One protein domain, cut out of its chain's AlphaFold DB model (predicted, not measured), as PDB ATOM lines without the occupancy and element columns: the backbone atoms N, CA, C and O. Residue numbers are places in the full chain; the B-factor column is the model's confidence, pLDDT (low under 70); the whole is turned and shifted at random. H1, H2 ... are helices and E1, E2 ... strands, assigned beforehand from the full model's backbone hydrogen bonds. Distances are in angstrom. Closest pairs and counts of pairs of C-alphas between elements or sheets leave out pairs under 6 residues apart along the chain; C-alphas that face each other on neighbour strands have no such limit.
ATOM      1  N   VAL A   3      36.382 -34.880 -50.962       95.88
ATOM      2  CA  VAL A   3      35.521 -34.199 -49.992       95.88
ATOM      3  C   VAL A   3      36.341 -34.042 -48.720       95.88
ATOM      4  O   VAL A   3      36.830 -35.034 -48.186       95.88
ATOM      5  N   LEU A   4      36.555 -32.804 -48.282       93.75
ATOM      6  CA  LEU A   4      37.213 -32.513 -47.012       93.75
ATOM      7  C   LEU A   4      36.176 -32.338 -45.909       93.75
ATOM      8  O   LEU A   4      35.082 -31.820 -46.147       93.75
ATOM      9  N   ASN A   5      36.559 -32.702 -44.689       89.38
ATOM     10  CA  ASN A   5      35.735 -32.418 -43.527       89.38
ATOM     11  C   ASN A   5      35.763 -30.910 -43.223       89.38
ATOM     12  O   ASN A   5      36.838 -30.297 -43.251       89.38
ATOM     13  N   PRO A   6      34.606 -30.294 -42.933       87.56
ATOM     14  CA  PRO A   6      34.566 -28.943 -42.398       87.56
ATOM     15  C   PRO A   6      35.286 -28.895 -41.043       87.56
ATOM     16  O   PRO A   6      35.336 -29.886 -40.319       87.56
ATOM     17  N   LYS A   7      35.876 -27.741 -40.709       82.12
ATOM     18  CA  LYS A   7      36.519 -27.539 -39.400       82.12
ATOM     19  C   LYS A   7      35.470 -27.647 -38.287       82.12
ATOM     20  O   LYS A   7      34.378 -27.110 -38.450       82.12
ATOM     21  N   GLU A   8      35.838 -28.272 -37.169       66.44
ATOM     22  CA  GLU A   8      34.927 -28.666 -36.074       66.44
ATOM     23  C   GLU A   8      34.168 -27.499 -35.397       66.44
ATOM     24  O   GLU A   8      33.154 -27.733 -34.751       66.44
ATOM     25  N   ASP A   9      34.573 -26.243 -35.619       55.25
ATOM     26  CA  ASP A   9      34.041 -25.057 -34.921       55.25
ATOM     27  C   ASP A   9      32.975 -24.240 -35.670       55.25
ATOM     28  O   ASP A   9      32.605 -23.147 -35.235       55.25
ATOM     29  N   LYS A  10      32.489 -24.682 -36.831       67.25
ATOM     30  CA  LYS A  10      31.500 -23.900 -37.597       67.25
ATOM     31  C   LYS A  10      30.411 -24.830 -38.075       67.25
ATOM     32  O   LYS A  10      30.749 -25.854 -38.650       67.25
ATOM     33  N   GLY A  11      29.143 -24.470 -37.848       85.62
ATOM     34  CA  GLY A  11      27.928 -25.243 -38.153       85.62
ATOM     35  C   GLY A  11      27.712 -25.547 -39.637       85.62
ATOM     36  O   GLY A  11      26.631 -25.327 -40.155       85.62
ATOM     37  N   THR A  12      28.746 -26.005 -40.336       94.19
ATOM     38  CA  THR A  12      28.790 -26.448 -41.721       94.19
ATOM     39  C   THR A  12      28.864 -27.966 -41.723       94.19
ATOM     40  O   THR A  12      29.702 -28.563 -41.055       94.19
ATOM     41  N   TYR A  13      28.009 -28.589 -42.515       94.25
ATOM     42  CA  TYR A  13      27.829 -30.026 -42.599       94.25
ATOM     43  C   TYR A  13      27.905 -30.450 -44.060       94.25
ATOM     44  O   TYR A  13      27.379 -29.770 -44.945       94.25
ATOM     45  N   ILE A  14      28.542 -31.591 -44.305       95.62
ATOM     46  CA  ILE A  14      28.635 -32.195 -45.630       95.62
ATOM     47  C   ILE A  14      27.839 -33.495 -45.621       95.62
ATOM     48  O   ILE A  14      28.173 -34.436 -44.905       95.62
ATOM     49  N   PHE A  15      26.778 -33.541 -46.421       96.62
ATOM     50  CA  PHE A  15      25.907 -34.701 -46.533       96.62
ATOM     51  C   PHE A  15      26.127 -35.413 -47.860       96.62
ATOM     52  O   PHE A  15      26.019 -34.817 -48.936       96.62
ATOM     53  N   HIS A  16      26.392 -36.710 -47.778       96.81
ATOM     54  CA  HIS A  16      26.484 -37.584 -48.935       96.81
ATOM     55  C   HIS A  16      25.083 -37.929 -49.455       96.81
ATOM     56  O   HIS A  16      24.214 -38.327 -48.683       96.81
ATOM     57  N   ALA A  17      24.871 -37.782 -50.762       97.62
ATOM     58  CA  ALA A  17      23.667 -38.228 -51.457       97.62
ATOM     59  C   ALA A  17      24.054 -39.292 -52.498       97.62
ATOM     60  O   ALA A  17      24.293 -40.443 -52.143       97.62
ATOM     61  N   GLY A  18      24.175 -38.923 -53.774       97.62
ATOM     62  CA  GLY A  18      24.650 -39.797 -54.847       97.62
ATOM     63  C   GLY A  18      26.161 -40.009 -54.802       97.62
ATOM     64  O   GLY A  18      26.861 -39.579 -55.720       97.62
ATOM     65  N   THR A  19      26.665 -40.647 -53.745       97.88
ATOM     66  CA  THR A  19      28.064 -41.087 -53.644       97.88
ATOM     67  C   THR A  19      28.176 -42.587 -53.425       97.88
ATOM     68  O   THR A  19      27.330 -43.180 -52.765       97.88
ATOM     69  N   ALA A  20      29.253 -43.186 -53.923       97.38
ATOM     70  CA  ALA A  20      29.615 -44.572 -53.651       97.38
ATOM     71  C   ALA A  20      31.123 -44.691 -53.401       97.38
ATOM     72  O   ALA A  20      31.909 -43.873 -53.887       97.38
ATOM     73  N   LEU A  21      31.528 -45.723 -52.664       97.12
ATOM     74  CA  LEU A  21      32.928 -46.132 -52.575       97.12
ATOM     75  C   LEU A  21      33.231 -47.070 -53.748       97.12
ATOM     76  O   LEU A  21      32.496 -48.024 -53.984       97.12
ATOM     77  N   GLY A  22      34.282 -46.770 -54.507       93.50
ATOM     78  CA  GLY A  22      34.821 -47.690 -55.506       93.50
ATOM     79  C   GLY A  22      35.712 -48.764 -54.882       93.50
ATOM     80  O   GLY A  22      35.987 -48.735 -53.686       93.50
ATOM     81  N   ASP A  23      36.231 -49.657 -55.722       87.88
ATOM     82  CA  ASP A  23      36.955 -50.866 -55.293       87.88
ATOM     83  C   ASP A  23      38.186 -50.581 -54.415       87.88
ATOM     84  O   ASP A  23      38.464 -51.309 -53.469       87.88
ATOM     85  N   ALA A  24      38.894 -49.480 -54.678       91.75
ATOM     86  CA  ALA A  24      40.052 -49.041 -53.893       91.75
ATOM     87  C   ALA A  24      39.686 -48.093 -52.725       91.75
ATOM     88  O   ALA A  24      40.539 -47.359 -52.235       91.75
ATOM     89  N   GLY A  25      38.408 -48.015 -52.338       92.88
ATOM     90  CA  GLY A  25      37.908 -47.084 -51.316       92.88
ATOM     91  C   GLY A  25      37.795 -45.627 -51.780       92.88
ATOM     92  O   GLY A  25      37.423 -44.750 -51.004       92.88
ATOM     93  N   ALA A  26      38.088 -45.343 -53.051       94.00
ATOM     94  CA  ALA A  26      37.973 -44.000 -53.605       94.00
ATOM     95  C   ALA A  26      36.501 -43.586 -53.740       94.00
ATOM     96  O   ALA A  26      35.695 -44.302 -54.338       94.00
ATOM     97  N   LEU A  27      36.165 -42.396 -53.248       96.38
ATOM     98  CA  LEU A  27      34.822 -41.845 -53.368       96.38
ATOM     99  C   LEU A  27      34.516 -41.464 -54.831       96.38
ATOM    100  O   LEU A  27      35.303 -40.772 -55.495       96.38
ATOM    101  N   LYS A  28      33.353 -41.894 -55.326       96.81
ATOM    102  CA  LYS A  28      32.843 -41.657 -56.685       96.81
ATOM    103  C   LYS A  28      31.425 -41.080 -56.644       96.81
ATOM    104  O   LYS A  28      30.694 -41.279 -55.674       96.81
ATOM    105  N   THR A  29      31.039 -40.369 -57.700       97.44
ATOM    106  CA  THR A  29      29.650 -39.946 -57.928       97.44
ATOM    107  C   THR A  29      28.804 -41.153 -58.345       97.44
ATOM    108  O   THR A  29      29.260 -41.961 -59.151       97.44
ATOM    109  N   SER A  30      27.577 -41.275 -57.843       97.50
ATOM    110  CA  SER A  30      26.652 -42.384 -58.144       97.50
ATOM    111  C   SER A  30      25.205 -41.930 -58.391       97.50
ATOM    112  O   SER A  30      24.272 -42.727 -58.335       97.50
ATOM    113  N   GLY A  31      24.993 -40.643 -58.674       95.75
ATOM    114  CA  GLY A  31      23.678 -40.086 -58.982       95.75
ATOM    115  C   GLY A  31      23.750 -38.616 -59.390       95.75
ATOM    116  O   GLY A  31      24.818 -38.013 -59.367       95.75
ATOM    117  N   GLY A  32      22.602 -38.030 -59.753       96.12
ATOM    118  CA  GLY A  32      22.545 -36.640 -60.227       96.12
ATOM    119  C   GLY A  32      22.843 -35.590 -59.147       96.12
ATOM    120  O   GLY A  32      23.560 -34.629 -59.398       96.12
ATOM    121  N   ARG A  33      22.323 -35.774 -57.923       97.81
ATOM    122  CA  ARG A  33      22.656 -34.937 -56.754       97.81
ATOM    123  C   ARG A  33      23.663 -35.684 -55.893       97.81
ATOM    124  O   ARG A  33      23.325 -36.732 -55.351       97.81
ATOM    125  N   VAL A  34      24.877 -35.157 -55.784       98.12
ATOM    126  CA  VAL A  34      26.030 -35.905 -55.256       98.12
ATOM    127  C   VAL A  34      26.284 -35.605 -53.778       98.12
ATOM    128  O   VAL A  34      26.232 -36.510 -52.953       98.12
ATOM    129  N   ILE A  35      26.515 -34.336 -53.440       98.00
ATOM    130  CA  ILE A  35      26.784 -33.853 -52.080       98.00
ATOM    131  C   ILE A  35      25.901 -32.632 -51.808       98.00
ATOM    132  O   ILE A  35      25.672 -31.825 -52.712       98.00
ATOM    133  N   ALA A  36      25.448 -32.468 -50.566       97.56
ATOM    134  CA  ALA A  36      24.882 -31.219 -50.070       97.56
ATOM    135  C   ALA A  36      25.807 -30.599 -49.011       97.56
ATOM    136  O   ALA A  36      26.109 -31.235 -48.003       97.56
ATOM    137  N   ALA A  37      26.242 -29.358 -49.246       96.75
ATOM    138  CA  ALA A  37      26.881 -28.525 -48.233       96.75
ATOM    139  C   ALA A  37      25.804 -27.670 -47.556       96.75
ATOM    140  O   ALA A  37      25.153 -26.850 -48.204       96.75
ATOM    141  N   THR A  38      25.612 -27.883 -46.262       96.00
ATOM    142  CA  THR A  38      24.594 -27.212 -45.448       96.00
ATOM    143  C   THR A  38      25.295 -26.420 -44.365       96.00
ATOM    144  O   THR A  38      26.296 -26.892 -43.837       96.00
ATOM    145  N   ALA A  39      24.774 -25.256 -43.986       95.56
ATOM    146  CA  ALA A  39      25.264 -24.583 -42.795       95.56
ATOM    147  C   ALA A  39      24.160 -23.895 -41.991       95.56
ATOM    148  O   ALA A  39      23.105 -23.552 -42.525       95.56
ATOM    149  N   THR A  40      24.431 -23.701 -40.705       95.19
ATOM    150  CA  THR A  40      23.661 -22.893 -39.762       95.19
ATOM    151  C   THR A  40      24.465 -21.648 -39.373       95.19
ATOM    152  O   THR A  40      25.694 -21.631 -39.449       95.19
ATOM    153  N   GLY A  41      23.761 -20.586 -38.991       93.38
ATOM    154  CA  GLY A  41      24.318 -19.300 -38.570       93.38
ATOM    155  C   GLY A  41      23.240 -18.472 -37.871       93.38
ATOM    156  O   GLY A  41      22.069 -18.861 -37.894       93.38
ATOM    157  N   GLU A  42      23.612 -17.352 -37.254       94.94
ATOM    158  CA  GLU A  42      22.651 -16.482 -36.556       94.94
ATOM    159  C   GLU A  42      21.771 -15.722 -37.552       94.94
ATOM    160  O   GLU A  42      20.616 -15.398 -37.273       94.94
ATOM    161  N   THR A  43      22.300 -15.488 -38.754       95.31
ATOM    162  CA  THR A  43      21.564 -14.896 -39.869       95.31
ATOM    163  C   THR A  43      21.532 -15.821 -41.083       95.31
ATOM    164  O   THR A  43      22.412 -16.658 -41.295       95.31
ATOM    165  N   LEU A  44      20.536 -15.622 -41.956       95.62
ATOM    166  CA  LEU A  44      20.473 -16.324 -43.240       95.62
ATOM    167  C   LEU A  44      21.731 -16.076 -44.088       95.62
ATOM    168  O   LEU A  44      22.205 -16.990 -44.754       95.62
ATOM    169  N   ARG A  45      22.291 -14.859 -44.041       95.62
ATOM    170  CA  ARG A  45      23.509 -14.498 -44.782       95.62
ATOM    171  C   ARG A  45      24.710 -15.308 -44.308       95.62
ATOM    172  O   ARG A  45      25.394 -15.903 -45.131       95.62
ATOM    173  N   GLU A  46      24.913 -15.410 -42.999       95.06
ATOM    174  CA  GLU A  46      25.996 -16.219 -42.428       95.06
ATOM    175  C   GLU A  46      25.870 -17.704 -42.772       95.06
ATOM    176  O   GLU A  46      26.873 -18.348 -43.101       95.06
ATOM    177  N   ALA A  47      24.649 -18.243 -42.719       95.50
ATOM    178  CA  ALA A  47      24.377 -19.623 -43.100       95.50
ATOM    179  C   ALA A  47      24.684 -19.859 -44.590       95.50
ATOM    180  O   ALA A  47      25.368 -20.820 -44.935       95.50
ATOM    181  N   VAL A  48      24.250 -18.962 -45.479       96.38
ATOM    182  CA  VAL A  48      24.511 -19.060 -46.926       96.38
ATOM    183  C   VAL A  48      26.007 -18.954 -47.230       96.38
ATOM    184  O   VAL A  48      26.551 -19.810 -47.931       96.38
ATOM    185  N   ASP A  49      26.700 -17.969 -46.655       95.00
ATOM    186  CA  ASP A  49      28.141 -17.777 -46.846       95.00
ATOM    187  C   ASP A  49      28.942 -18.992 -46.353       95.00
ATOM    188  O   ASP A  49      29.908 -19.423 -46.989       95.00
ATOM    189  N   SER A  50      28.538 -19.574 -45.223       95.44
ATOM    190  CA  SER A  50      29.176 -20.769 -44.661       95.44
ATOM    191  C   SER A  50      28.890 -22.017 -45.492       95.44
ATOM    192  O   SER A  50      29.808 -22.798 -45.746       95.44
ATOM    193  N   ALA A  51      27.669 -22.176 -46.008       96.31
ATOM    194  CA  ALA A  51      27.331 -23.264 -46.920       96.31
ATOM    195  C   ALA A  51      28.179 -23.189 -48.201       96.31
ATOM    196  O   ALA A  51      28.744 -24.198 -48.623       96.31
ATOM    197  N   TYR A  52      28.366 -21.991 -48.770       96.69
ATOM    198  CA  TYR A  52      29.238 -21.788 -49.933       96.69
ATOM    199  C   TYR A  52      30.722 -22.036 -49.642       96.69
ATOM    200  O   TYR A  52      31.420 -22.596 -50.489       96.69
ATOM    201  N   LYS A  53      31.215 -21.717 -48.438       95.12
ATOM    202  CA  LYS A  53      32.552 -22.158 -47.997       95.12
ATOM    203  C   LYS A  53      32.635 -23.684 -47.911       95.12
ATOM    204  O   LYS A  53      33.640 -24.254 -48.329       95.12
ATOM    205  N   GLY A  54      31.574 -24.338 -47.436       95.50
ATOM    206  CA  GLY A  54      31.438 -25.796 -47.427       95.50
ATOM    207  C   GLY A  54      31.501 -26.410 -48.828       95.50
ATOM    208  O   GLY A  54      32.150 -27.436 -49.010       95.50
ATOM    209  N   VAL A  55      30.928 -25.752 -49.843       96.94
ATOM    210  CA  VAL A  55      31.068 -26.177 -51.250       96.94
ATOM    211  C   VAL A  55      32.539 -26.220 -51.681       96.94
ATOM    212  O   VAL A  55      32.933 -27.145 -52.384       96.94
ATOM    213  N   GLY A  56      33.376 -25.288 -51.209       95.88
ATOM    214  CA  GLY A  56      34.821 -25.266 -51.485       95.88
ATOM    215  C   GLY A  56      35.612 -26.454 -50.911       95.88
ATOM    216  O   GLY A  56      36.777 -26.645 -51.259       95.88
ATOM    217  N   LEU A  57      34.994 -27.269 -50.053       95.88
ATOM    218  CA  LEU A  57      35.576 -28.505 -49.524       95.88
ATOM    219  C   LEU A  57      35.358 -29.710 -50.452       95.88
ATOM    220  O   LEU A  57      35.904 -30.783 -50.191       95.88
ATOM    221  N   ILE A  58      34.571 -29.547 -51.516       97.56
ATOM    222  CA  ILE A  58      34.149 -30.606 -52.430       97.56
ATOM    223  C   ILE A  58      34.762 -30.352 -53.804       97.56
ATOM    224  O   ILE A  58      34.722 -29.239 -54.321       97.56
ATOM    225  N   GLU A  59      35.298 -31.398 -54.422       97.50
ATOM    226  CA  GLU A  59      35.853 -31.321 -55.767       97.50
ATOM    227  C   GLU A  59      35.660 -32.638 -56.525       97.50
ATOM    228  O   GLU A  59      36.037 -33.724 -56.068       97.50
ATOM    229  N   PHE A  60      35.068 -32.547 -57.712       97.12
ATOM    230  CA  PHE A  60      34.997 -33.637 -58.676       97.12
ATOM    231  C   PHE A  60      34.753 -33.094 -60.086       97.12
ATOM    232  O   PHE A  60      34.264 -31.979 -60.272       97.12
TER     233      PHE A  60
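AT A GLANCE: This is residues 3 to 60 of the 75 residues of the protein "GARS_C domain-containing protein" of Friedmanniomyces simplex (UniProt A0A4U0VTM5). A two-strand ribbon, E1 and E4, runs along the long axis of an elongated model; H1 folds back after E4 and packs on this ribbon with its residues 46 to 55, while the small hairpin E2 and E3 makes the other end. The printed part has 58 residues, with four named strands and one named helix in the order E1, E2, E3, E4, H1. Both pairs, E1 with E4 and E2 with E3, are antiparallel, and the class is mixed, helices and strands, with under half of the residues in named elements. It is only just loose, close to compact, with a radius of gyration of the C-alphas of 12.6 A and spans of 41 by 23 by 14 A.

IN THESE COORDINATES: Find C-alpha 12 at (28.790, -26.448, -41.721); from there E1, residues 12 to 16, runs 13.5 A. E4, residues 35 to 39, spans 13.2 A. E2, residues 19 to 21, spans 7.1 A, and E3, residues 27 to 29, spans 7.2 A. H1, residues 44 to 55, runs 16.5 A to C-alpha 55 at (31.068, -26.177, -51.250).

HOW THE PARTS SIT: Look first at E1 and E4, antiparallel at 159 degrees: N 13 and O 38 are within hydrogen-bond range at 2.7 A. The closest C-alphas of E4 and H1 are those of Ala 39 and Ala 51, 4.8 A apart. In H1 every O i to N i+4 pair is within hydrogen-bond range. E1 runs on into E2 at 69 degrees, across residues 17 and 18. In the hairpin E2 and E3, N 28 and O 20 are 2.8 A apart. E3 and H1 are apart.

THE WHOLE: The C-alphas of Asp 23 and Thr 43 are the two farthest apart, 42.1 A. The printed part has no cut, and its four links are tight. Residues 8 to 10 have pLDDT under 70.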